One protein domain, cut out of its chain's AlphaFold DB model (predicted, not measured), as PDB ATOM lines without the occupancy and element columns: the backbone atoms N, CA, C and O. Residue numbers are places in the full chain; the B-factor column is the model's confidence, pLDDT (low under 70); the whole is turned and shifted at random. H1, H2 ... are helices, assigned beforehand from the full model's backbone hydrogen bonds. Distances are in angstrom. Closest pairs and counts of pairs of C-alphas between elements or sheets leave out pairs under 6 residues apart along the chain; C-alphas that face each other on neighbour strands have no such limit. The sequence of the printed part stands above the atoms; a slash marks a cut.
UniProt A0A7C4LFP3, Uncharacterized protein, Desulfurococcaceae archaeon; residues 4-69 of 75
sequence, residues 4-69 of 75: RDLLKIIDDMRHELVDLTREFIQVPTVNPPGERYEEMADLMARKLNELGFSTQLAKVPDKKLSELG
ATOM      1  N   ARG A   4     -27.521   5.430 -12.667       97.56
ATOM      2  CA  ARG A   4     -28.896   5.875 -12.946       97.56
ATOM      3  C   ARG A   4     -29.452   5.215 -14.203       97.56
ATOM      4  O   ARG A   4     -30.598   4.784 -14.193       97.56
ATOM      5  N   ASP A   5     -28.625   5.090 -15.240       97.75
ATOM      6  CA  ASP A   5     -29.016   4.420 -16.484       97.75
ATOM      7  C   ASP A   5     -29.315   2.937 -16.228       97.75
ATOM      8  O   ASP A   5     -30.313   2.417 -16.715       97.75
ATOM      9  N   LEU A   6     -28.500   2.273 -15.398       97.38
ATOM     10  CA  LEU A   6     -28.723   0.881 -15.001       97.38
ATOM     11  C   LEU A   6     -30.033   0.700 -14.221       97.38
ATOM     12  O   LEU A   6     -30.794  -0.218 -14.511       97.38
ATOM     13  N   LEU A   7     -30.310   1.572 -13.247       97.75
ATOM     14  CA  LEU A   7     -31.549   1.502 -12.469       97.75
ATOM     15  C   LEU A   7     -32.785   1.688 -13.353       97.75
ATOM     16  O   LEU A   7     -33.770   0.982 -13.162       97.75
ATOM     17  N   LYS A   8     -32.711   2.568 -14.360       97.94
ATOM     18  CA  LYS A   8     -33.797   2.732 -15.329       97.94
ATOM     19  C   LYS A   8     -34.038   1.451 -16.134       97.94
ATOM     20  O   LYS A   8     -35.184   1.056 -16.298       97.94
ATOM     21  N   ILE A   9     -32.975   0.791 -16.602       97.69
ATOM     22  CA  ILE A   9     -33.092  -0.486 -17.328       97.69
ATOM     23  C   ILE A   9     -33.772  -1.543 -16.448       97.69
ATOM     24  O   ILE A   9     -34.678  -2.229 -16.905       97.69
ATOM     25  N   ILE A  10     -33.385  -1.643 -15.172       96.81
ATOM     26  CA  ILE A  10     -34.007  -2.582 -14.225       96.81
ATOM     27  C   ILE A  10     -35.498  -2.264 -14.030       96.81
ATOM     28  O   ILE A  10     -36.320  -3.180 -14.022       96.81
ATOM     29  N   ASP A  11     -35.855  -0.983 -13.896       98.00
ATOM     30  CA  ASP A  11     -37.255  -0.560 -13.781       98.00
ATOM     31  C   ASP A  11     -38.069  -0.881 -15.040       98.00
ATOM     32  O   ASP A  11     -39.217  -1.316 -14.926       98.00
ATOM     33  N   ASP A  12     -37.476  -0.723 -16.226       98.31
ATOM     34  CA  ASP A  12     -38.111  -1.063 -17.501       98.31
ATOM     35  C   ASP A  12     -38.343  -2.589 -17.630       98.31
ATOM     36  O   ASP A  12     -39.327  -3.012 -18.235       98.31
ATOM     37  N   MET A  13     -37.509  -3.423 -16.991       97.69
ATOM     38  CA  MET A  13     -37.629  -4.895 -16.964       97.69
ATOM     39  C   MET A  13     -38.574  -5.433 -15.873       97.69
ATOM     40  O   MET A  13     -38.684  -6.645 -15.676       97.69
ATOM     41  N   ARG A  14     -39.270  -4.563 -15.131       97.88
ATOM     42  CA  ARG A  14     -40.093  -4.944 -13.967       97.88
ATOM     43  C   ARG A  14     -41.061  -6.094 -14.238       97.88
ATOM     44  O   ARG A  14     -41.180  -6.983 -13.398       97.88
ATOM     45  N   HIS A  15     -41.768  -6.067 -15.365       98.00
ATOM     46  CA  HIS A  15     -42.741  -7.107 -15.706       98.00
ATOM     47  C   HIS A  15     -42.064  -8.465 -15.917       98.00
ATOM     48  O   HIS A  15     -42.457  -9.443 -15.289       98.00
ATOM     49  N   GLU A  16     -40.988  -8.494 -16.701       96.50
ATOM     50  CA  GLU A  16     -40.206  -9.703 -16.980       96.50
ATOM     51  C   GLU A  16     -39.610 -10.302 -15.699       96.50
ATOM     52  O   GLU A  16     -39.668 -11.511 -15.488       96.50
ATOM     53  N   LEU A  17     -39.091  -9.458 -14.801       96.88
ATOM     54  CA  LEU A  17     -38.548  -9.896 -13.512       96.88
ATOM     55  C   LEU A  17     -39.627 -10.496 -12.603       96.88
ATOM     56  O   LEU A  17     -39.375 -11.496 -11.926       96.88
ATOM     57  N   VAL A  18     -40.822  -9.903 -12.578       98.00
ATOM     58  CA  VAL A  18     -41.958 -10.427 -11.808       98.00
ATOM     59  C   VAL A  18     -42.423 -11.764 -12.376       98.00
ATOM     60  O   VAL A  18     -42.618 -12.700 -11.601       98.00
ATOM     61  N   ASP A  19     -42.554 -11.884 -13.696       97.31
ATOM     62  CA  ASP A  19     -42.986 -13.124 -14.346       97.31
ATOM     63  C   ASP A  19     -41.967 -14.250 -14.145       97.31
ATOM     64  O   ASP A  19     -42.344 -15.337 -13.703       97.31
ATOM     65  N   LEU A  20     -40.673 -13.968 -14.334       96.94
ATOM     66  CA  LEU A  20     -39.596 -14.923 -14.059       96.94
ATOM     67  C   LEU A  20     -39.614 -15.382 -12.595       96.94
ATOM     68  O   LEU A  20     -39.521 -16.576 -12.307       96.94
ATOM     69  N   THR A  21     -39.785 -14.442 -11.661       97.00
ATOM     70  CA  THR A  21     -39.895 -14.765 -10.232       97.00
ATOM     71  C   THR A  21     -41.120 -15.633  -9.964       97.00
ATOM     72  O   THR A  21     -41.032 -16.595  -9.204       97.00
ATOM     73  N   ARG A  22     -42.259 -15.333 -10.602       97.75
ATOM     74  CA  ARG A  22     -43.497 -16.104 -10.454       97.75
ATOM     75  C   ARG A  22     -43.328 -17.539 -10.942       97.75
ATOM     76  O   ARG A  22     -43.770 -18.454 -10.255       97.75
ATOM     77  N   GLU A  23     -42.697 -17.735 -12.096       96.69
ATOM     78  CA  GLU A  23     -42.390 -19.067 -12.625       96.69
ATOM     79  C   GLU A  23     -41.519 -19.869 -11.649       96.69
ATOM     80  O   GLU A  23     -41.800 -21.035 -11.386       96.69
ATOM     81  N   PHE A  24     -40.507 -19.235 -11.053       95.81
ATOM     82  CA  PHE A  24     -39.596 -19.892 -10.112       95.81
ATOM     83  C   PHE A  24     -40.294 -20.303  -8.811       95.81
ATOM     84  O   PHE A  24     -40.172 -21.447  -8.384       95.81
ATOM     85  N   ILE A  25     -41.075 -19.412  -8.193       94.38
ATOM     86  CA  ILE A  25     -41.755 -19.728  -6.921       94.38
ATOM     87  C   ILE A  25     -42.905 -20.735  -7.081       94.38
ATOM     88  O   ILE A  25     -43.361 -21.303  -6.090       94.38
ATOM     89  N   GLN A  26     -43.393 -20.960  -8.306       94.94
ATOM     90  CA  GLN A  26     -44.377 -22.006  -8.601       94.94
ATOM     91  C   GLN A  26     -43.783 -23.419  -8.558       94.94
ATOM     92  O   GLN A  26     -44.547 -24.390  -8.549       94.94
ATOM     93  N   VAL A  27     -42.453 -23.546  -8.492       94.31
ATOM     94  CA  VAL A  27     -41.751 -24.800  -8.214       94.31
ATOM     95  C   VAL A  27     -41.479 -24.898  -6.700       94.31
ATOM     96  O   VAL A  27     -40.512 -24.316  -6.218       94.31
ATOM     97  N   PRO A  28     -42.320 -25.591  -5.903       89.62
ATOM     98  CA  PRO A  28     -42.122 -25.852  -4.480       89.62
ATOM     99  C   PRO A  28     -40.898 -26.732  -4.219       89.62
ATOM    100  O   PRO A  28     -41.006 -27.928  -3.959       89.62
ATOM    101  N   THR A  29     -39.727 -26.103  -4.234       89.50
ATOM    102  CA  THR A  29     -38.482 -26.665  -3.717       89.50
ATOM    103  C   THR A  29     -38.511 -26.614  -2.192       89.50
ATOM    104  O   THR A  29     -38.078 -25.636  -1.575       89.50
ATOM    105  N   VAL A  30     -39.101 -27.633  -1.566       82.31
ATOM    106  CA  VAL A  30     -39.206 -27.712  -0.103       82.31
ATOM    107  C   VAL A  30     -37.833 -28.017   0.487       82.31
ATOM    108  O   VAL A  30     -37.177 -28.970   0.087       82.31
ATOM    109  N   ASN A  31     -37.416 -27.216   1.466       75.38
ATOM    110  CA  ASN A  31     -36.198 -27.431   2.242       75.38
ATOM    111  C   ASN A  31     -36.545 -28.194   3.549       75.38
ATOM    112  O   ASN A  31     -37.528 -27.803   4.188       75.38
ATOM    113  N   PRO A  32     -35.800 -29.220   4.019       72.31
ATOM    114  CA  PRO A  32     -34.489 -29.697   3.566       72.31
ATOM    115  C   PRO A  32     -34.516 -30.223   2.127       72.31
ATOM    116  O   PRO A  32     -35.557 -30.732   1.718       72.31
ATOM    117  N   PRO A  33     -33.412 -30.098   1.367       67.19
ATOM    118  CA  PRO A  33     -33.441 -30.277  -0.078       67.19
ATOM    119  C   PRO A  33     -33.994 -31.637  -0.506       67.19
ATOM    120  O   PRO A  33     -33.841 -32.647   0.185       67.19
ATOM    121  N   GLY A  34     -34.613 -31.656  -1.676       69.56
ATOM    122  CA  GLY A  34     -35.093 -32.877  -2.294       69.56
ATOM    123  C   GLY A  34     -36.206 -32.572  -3.282       69.56
ATOM    124  O   GLY A  34     -35.980 -32.464  -4.486       69.56
ATOM    125  N   GLU A  35     -37.418 -32.387  -2.778       81.19
ATOM    126  CA  GLU A  35     -38.604 -32.292  -3.623       81.19
ATOM    127  C   GLU A  35     -38.468 -31.194  -4.691       81.19
ATOM    128  O   GLU A  35     -38.246 -30.028  -4.376       81.19
ATOM    129  N   ARG A  36     -38.569 -31.594  -5.967       87.94
ATOM    130  CA  ARG A  36     -38.592 -30.716  -7.152       87.94
ATOM    131  C   ARG A  36     -37.367 -29.814  -7.356       87.94
ATOM    132  O   ARG A  36     -37.420 -28.893  -8.168       87.94
ATOM    133  N   TYR A  37     -36.243 -30.103  -6.698       87.69
ATOM    134  CA  TYR A  37     -34.988 -29.387  -6.957       87.69
ATOM    135  C   TYR A  37     -34.460 -29.622  -8.380       87.69
ATOM    136  O   TYR A  37     -33.944 -28.683  -8.977       87.69
ATOM    137  N   GLU A  38     -34.624 -30.827  -8.939       87.81
ATOM    138  CA  GLU A  38     -34.245 -31.137 -10.329       87.81
ATOM    139  C   GLU A  38     -35.083 -30.324 -11.326       87.81
ATOM    140  O   GLU A  38     -34.538 -29.626 -12.174       87.81
ATOM    141  N   GLU A  39     -36.407 -30.302 -11.144       92.50
ATOM    142  CA  GLU A  39     -37.317 -29.506 -11.976       92.50
ATOM    143  C   GLU A  39     -36.975 -28.008 -11.932       92.50
ATOM    144  O   GLU A  39     -36.971 -27.333 -12.965       92.50
ATOM    145  N   MET A  40     -36.652 -27.485 -10.743       94.06
ATOM    146  CA  MET A  40     -36.224 -26.097 -10.586       94.06
ATOM    147  C   MET A  40     -34.872 -25.836 -11.261       94.06
ATOM    148  O   MET A  40     -34.695 -24.795 -11.899       94.06
ATOM    149  N   ALA A  41     -33.919 -26.764 -11.140       93.88
ATOM    150  CA  ALA A  41     -32.610 -26.658 -11.772       93.88
ATOM    151  C   ALA A  41     -32.726 -26.657 -13.305       93.88
ATOM    152  O   ALA A  41     -32.120 -25.806 -13.958       93.88
ATOM    153  N   ASP A  42     -33.571 -27.521 -13.872       95.19
ATOM    154  CA  ASP A  42     -33.876 -27.555 -15.304       95.19
ATOM    155  C   ASP A  42     -34.547 -26.265 -15.781       95.19
ATOM    156  O   ASP A  42     -34.155 -25.693 -16.802       95.19
ATOM    157  N   LEU A  43     -35.551 -25.773 -15.045       96.69
ATOM    158  CA  LEU A  43     -36.215 -24.509 -15.361       96.69
ATOM    159  C   LEU A  43     -35.215 -23.348 -15.367       96.69
ATOM    160  O   LEU A  43     -35.195 -22.557 -16.313       96.69
ATOM    161  N   MET A  44     -34.360 -23.267 -14.347       96.56
ATOM    162  CA  MET A  44     -33.334 -22.235 -14.242       96.56
ATOM    163  C   MET A  44     -32.311 -22.337 -15.377       96.56
ATOM    164  O   MET A  44     -31.990 -21.321 -15.993       96.56
ATOM    165  N   ALA A  45     -31.832 -23.544 -15.692       97.44
ATOM    166  CA  ALA A  45     -30.891 -23.762 -16.785       97.44
ATOM    167  C   ALA A  45     -31.481 -23.330 -18.133       97.44
ATOM    168  O   ALA A  45     -30.814 -22.626 -18.891       97.44
ATOM    169  N   ARG A  46     -32.751 -23.667 -18.411       97.44
ATOM    170  CA  ARG A  46     -33.456 -23.207 -19.619       97.44
ATOM    171  C   ARG A  46     -33.514 -21.681 -19.700       97.44
ATOM    172  O   ARG A  46     -33.073 -21.128 -20.703       97.44
ATOM    173  N   LYS A  47     -33.970 -20.998 -18.640       97.06
ATOM    174  CA  LYS A  47     -34.065 -19.525 -18.614       97.06
ATOM    175  C   LYS A  47     -32.707 -18.847 -18.789       97.06
ATOM    176  O   LYS A  47     -32.589 -17.870 -19.520       97.06
ATOM    177  N   LEU A  48     -31.662 -19.368 -18.150       96.50
ATOM    178  CA  LEU A  48     -30.306 -18.839 -18.295       96.50
ATOM    179  C   LEU A  48     -29.753 -19.061 -19.713       96.50
ATOM    180  O   LEU A  48     -29.144 -18.151 -20.270       96.50
ATOM    181  N   ASN A  49     -30.007 -20.221 -20.325       97.19
ATOM    182  CA  ASN A  49     -29.619 -20.477 -21.714       97.19
ATOM    183  C   ASN A  49     -30.343 -19.537 -22.694       97.19
ATOM    184  O   ASN A  49     -29.713 -19.018 -23.612       97.19
ATOM    185  N   GLU A  50     -31.636 -19.269 -22.485       96.06
ATOM    186  CA  GLU A  50     -32.411 -18.292 -23.271       96.06
ATOM    187  C   GLU A  50     -31.837 -16.871 -23.164       96.06
ATOM    188  O   GLU A  50     -31.841 -16.123 -24.139       96.06
ATOM    189  N   LEU A  51     -31.270 -16.519 -22.006       94.69
ATOM    190  CA  LEU A  51     -30.561 -15.256 -21.773       94.69
ATOM    191  C   LEU A  51     -29.116 -15.246 -22.317       94.69
ATOM    192  O   LEU A  51     -28.406 -14.256 -22.153       94.69
ATOM    193  N   GLY A  52     -28.669 -16.328 -22.965       97.75
ATOM    194  CA  GLY A  52     -27.348 -16.435 -23.591       97.75
ATOM    195  C   GLY A  52     -26.224 -16.900 -22.661       97.75
ATOM    196  O   GLY A  52     -25.051 -16.803 -23.026       97.75
ATOM    197  N   PHE A  53     -26.545 -17.410 -21.470       97.81
ATOM    198  CA  PHE A  53     -25.551 -18.002 -20.576       97.81
ATOM    199  C   PHE A  53     -25.234 -19.446 -20.974       97.81
ATOM    200  O   PHE A  53     -26.085 -20.177 -21.470       97.81
ATOM    201  N   SER A  54     -24.006 -19.884 -20.691       97.38
ATOM    202  CA  SER A  54     -23.645 -21.303 -20.723       97.38
ATOM    203  C   SER A  54     -23.921 -21.912 -19.354       97.38
ATOM    204  O   SER A  54     -23.327 -21.485 -18.364       97.38
ATOM    205  N   THR A  55     -24.791 -22.917 -19.290       96.81
ATOM    206  CA  THR A  55     -25.169 -23.572 -18.031       96.81
ATOM    207  C   THR A  55     -24.607 -24.988 -17.924       96.81
ATOM    208  O   THR A  55     -24.429 -25.687 -18.918       96.81
ATOM    209  N   GLN A  56     -24.322 -25.412 -16.692       96.44
ATOM    210  CA  GLN A  56     -23.978 -26.790 -16.350       96.44
ATOM    211  C   GLN A  56     -24.739 -27.181 -15.086       96.44
ATOM    212  O   GLN A  56     -24.644 -26.498 -14.066       96.44
ATOM    213  N   LEU A  57     -25.466 -28.295 -15.146       94.19
ATOM    214  CA  LEU A  57     -26.118 -28.880 -13.980       94.19
ATOM    215  C   LEU A  57     -25.157 -29.841 -13.278       94.19
ATOM    216  O   LEU A  57     -24.543 -30.701 -13.912       94.19
ATOM    217  N   ALA A  58     -25.014 -29.677 -11.965       90.88
ATOM    218  CA  ALA A  58     -24.160 -30.507 -11.130       90.88
ATOM    219  C   ALA A  58     -25.008 -31.245 -10.093       90.88
ATOM    220  O   ALA A  58     -25.736 -30.626  -9.317       90.88
ATOM    221  N   LYS A  59     -24.874 -32.572 -10.056       86.06
ATOM    222  CA  LYS A  59     -25.540 -33.416  -9.066       86.06
ATOM    223  C   LYS A  59     -24.688 -33.537  -7.805       86.06
ATOM    224  O   LYS A  59     -23.485 -33.798  -7.873       86.06
ATOM    225  N   VAL A  60     -25.322 -33.384  -6.646       84.06
ATOM    226  CA  VAL A  60     -24.670 -33.635  -5.355       84.06
ATOM    227  C   VAL A  60     -24.509 -35.149  -5.163       84.06
ATOM    228  O   VAL A  60     -25.493 -35.873  -5.309       84.06
ATOM    229  N   PRO A  61     -23.314 -35.658  -4.811       85.12
ATOM    230  CA  PRO A  61     -23.126 -37.085  -4.557       85.12
ATOM    231  C   PRO A  61     -24.000 -37.598  -3.403       85.12
ATOM    232  O   PRO A  61     -24.012 -36.999  -2.327       85.12
ATOM    233  N   ASP A  62     -24.636 -38.760  -3.578       81.00
ATOM    234  CA  ASP A  62     -25.607 -39.325  -2.622       81.00
ATOM    235  C   ASP A  62     -25.059 -39.459  -1.194       81.00
ATOM    236  O   ASP A  62     -25.742 -39.155  -0.216       81.00
ATOM    237  N   LYS A  63     -23.782 -39.843  -1.056       82.50
ATOM    238  CA  LYS A  63     -23.106 -39.933   0.248       82.50
ATOM    239  C   LYS A  63     -23.173 -38.608   1.021       82.50
ATOM    240  O   LYS A  63     -23.346 -38.614   2.236       82.50
ATOM    241  N   LYS A  64     -23.060 -37.479   0.315       81.44
ATOM    242  CA  LYS A  64     -23.072 -36.142   0.912       81.44
ATOM    243  C   LYS A  64     -24.468 -35.729   1.372       81.44
ATOM    244  O   LYS A  64     -24.581 -35.061   2.395       81.44
ATOM    245  N   LEU A  65     -25.518 -36.157   0.669       78.56
ATOM    246  CA  LEU A  65     -26.906 -35.882   1.060       78.56
ATOM    247  C   LEU A  65     -27.237 -36.529   2.412       78.56
ATOM    248  O   LEU A  65     -27.774 -35.866   3.299       78.56
ATOM    249  N   SER A  66     -26.809 -37.780   2.602       73.62
ATOM    250  CA  SER A  66     -26.975 -38.517   3.861       73.62
ATOM    251  C   SER A  66     -26.250 -37.855   5.040       73.62
ATOM    252  O   SER A  66     -26.804 -37.777   6.133       73.62
ATOM    253  N   GLU A  67     -25.036 -37.334   4.827       82.31
ATOM    254  CA  GLU A  67     -24.272 -36.602   5.856       82.31
ATOM    255  C   GLU A  67     -24.948 -35.286   6.283       82.31
ATOM    256  O   GLU A  67     -24.774 -34.845   7.417       82.31
ATOM    257  N   LEU A  68     -25.715 -34.656   5.388       79.56
ATOM    258  CA  LEU A  68     -26.372 -33.362   5.608       79.56
ATOM    259  C   LEU A  68     -27.812 -33.488   6.132       79.56
ATOM    260  O   LEU A  68     -28.526 -32.489   6.196       79.56
ATOM    261  N   GLY A  69     -28.274 -34.698   6.468       70.38
ATOM    262  CA  GLY A  69     -29.657 -34.928   6.910       70.38
ATOM    263  C   GLY A  69     -30.701 -34.589   5.839       70.38
ATOM    264  O   GLY A  69     -31.842 -34.258   6.157       70.38
TER     265      GLY A  69
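AT A GLANCE: This is residues 4 to 69 of the 75 residues of an uncharacterized protein of Desulfurococcaceae archaeon (UniProt A0A7C4LFP3). The longest helix, H3, and the helix before it, H2, make a loose helical hairpin, spread as a narrow V that comes together near residues 24 and 40 and opens toward the start of H2 and the end of H3. Residues 4 to 19, H1 and the first part of H2, stick out from it, and after H3 a long strip without a named element, residues 51 to 61, folds back along H3 on the side away from H2 and ends in the short helix H4, set apart at the far end. The printed part has 66 residues with four named helices, H1, H2, H3 and H4 in this order along the chain, and no named strand; the class is all helix. The whole is loose, with a radius of gyration of the C-alphas of 15.7 A, and only just elongated, spanning 48 by 24 by 20 A.

IN THESE COORDINATES: H3, residues 37 to 50, measures 19.9 A from first to last C-alpha and begins at C-alpha 37, at (-34.988, -29.387, -6.957). H2, residues 14 to 25, measures 16.5 A. H1 has nine residues, 4 to 12, measures 12.4 A and begins at C-alpha 4, at (-28.896, 5.875, -12.946). H4 has six, residues 62 to 67, measures 9.0 A and ends at C-alpha 67, at (-24.272, -36.602, 5.856).

HOW THE PARTS SIT: H3 and H2 only just touch, with 3 pairs of C-alphas within 8 A; the closest are those of Met 40 and Phe 24, 7.1 A apart. H2 touches with residue 24 alone, and H3 with residues 40 to 44 alone. The two form a helical hairpin: they run opposite ways at a shallow tilt of 27 degrees, and their centres are 13.7 A apart. H1 and H2 meet only through their link. H1 touches no helix, and it is apart from H3 and from H4. H4 touches no helix either, and it is apart from H2 and from H3. In H1, H2, H3 and H4 every O i to N i+4 pair is within hydrogen-bond range.

THE WHOLE: The two C-alphas farthest apart are those of Arg 4 and Lys 63, 48.0 A. Residues 4 to 19 stand free, of which 4 to 12 belong to H1 and 14 to 19 to H2; without them the body spans 35 by 23 by 11 A. The printed part has no cut. The link from H1 to H2, one residue, is tight, while the links from H2 to H3 and from H3 to H4, 11 residues each, are long. The mean pLDDT of the printed part is 91.2; residues 33 to 34, between H2 and H3, are under 70, and the mean of H4 is 80.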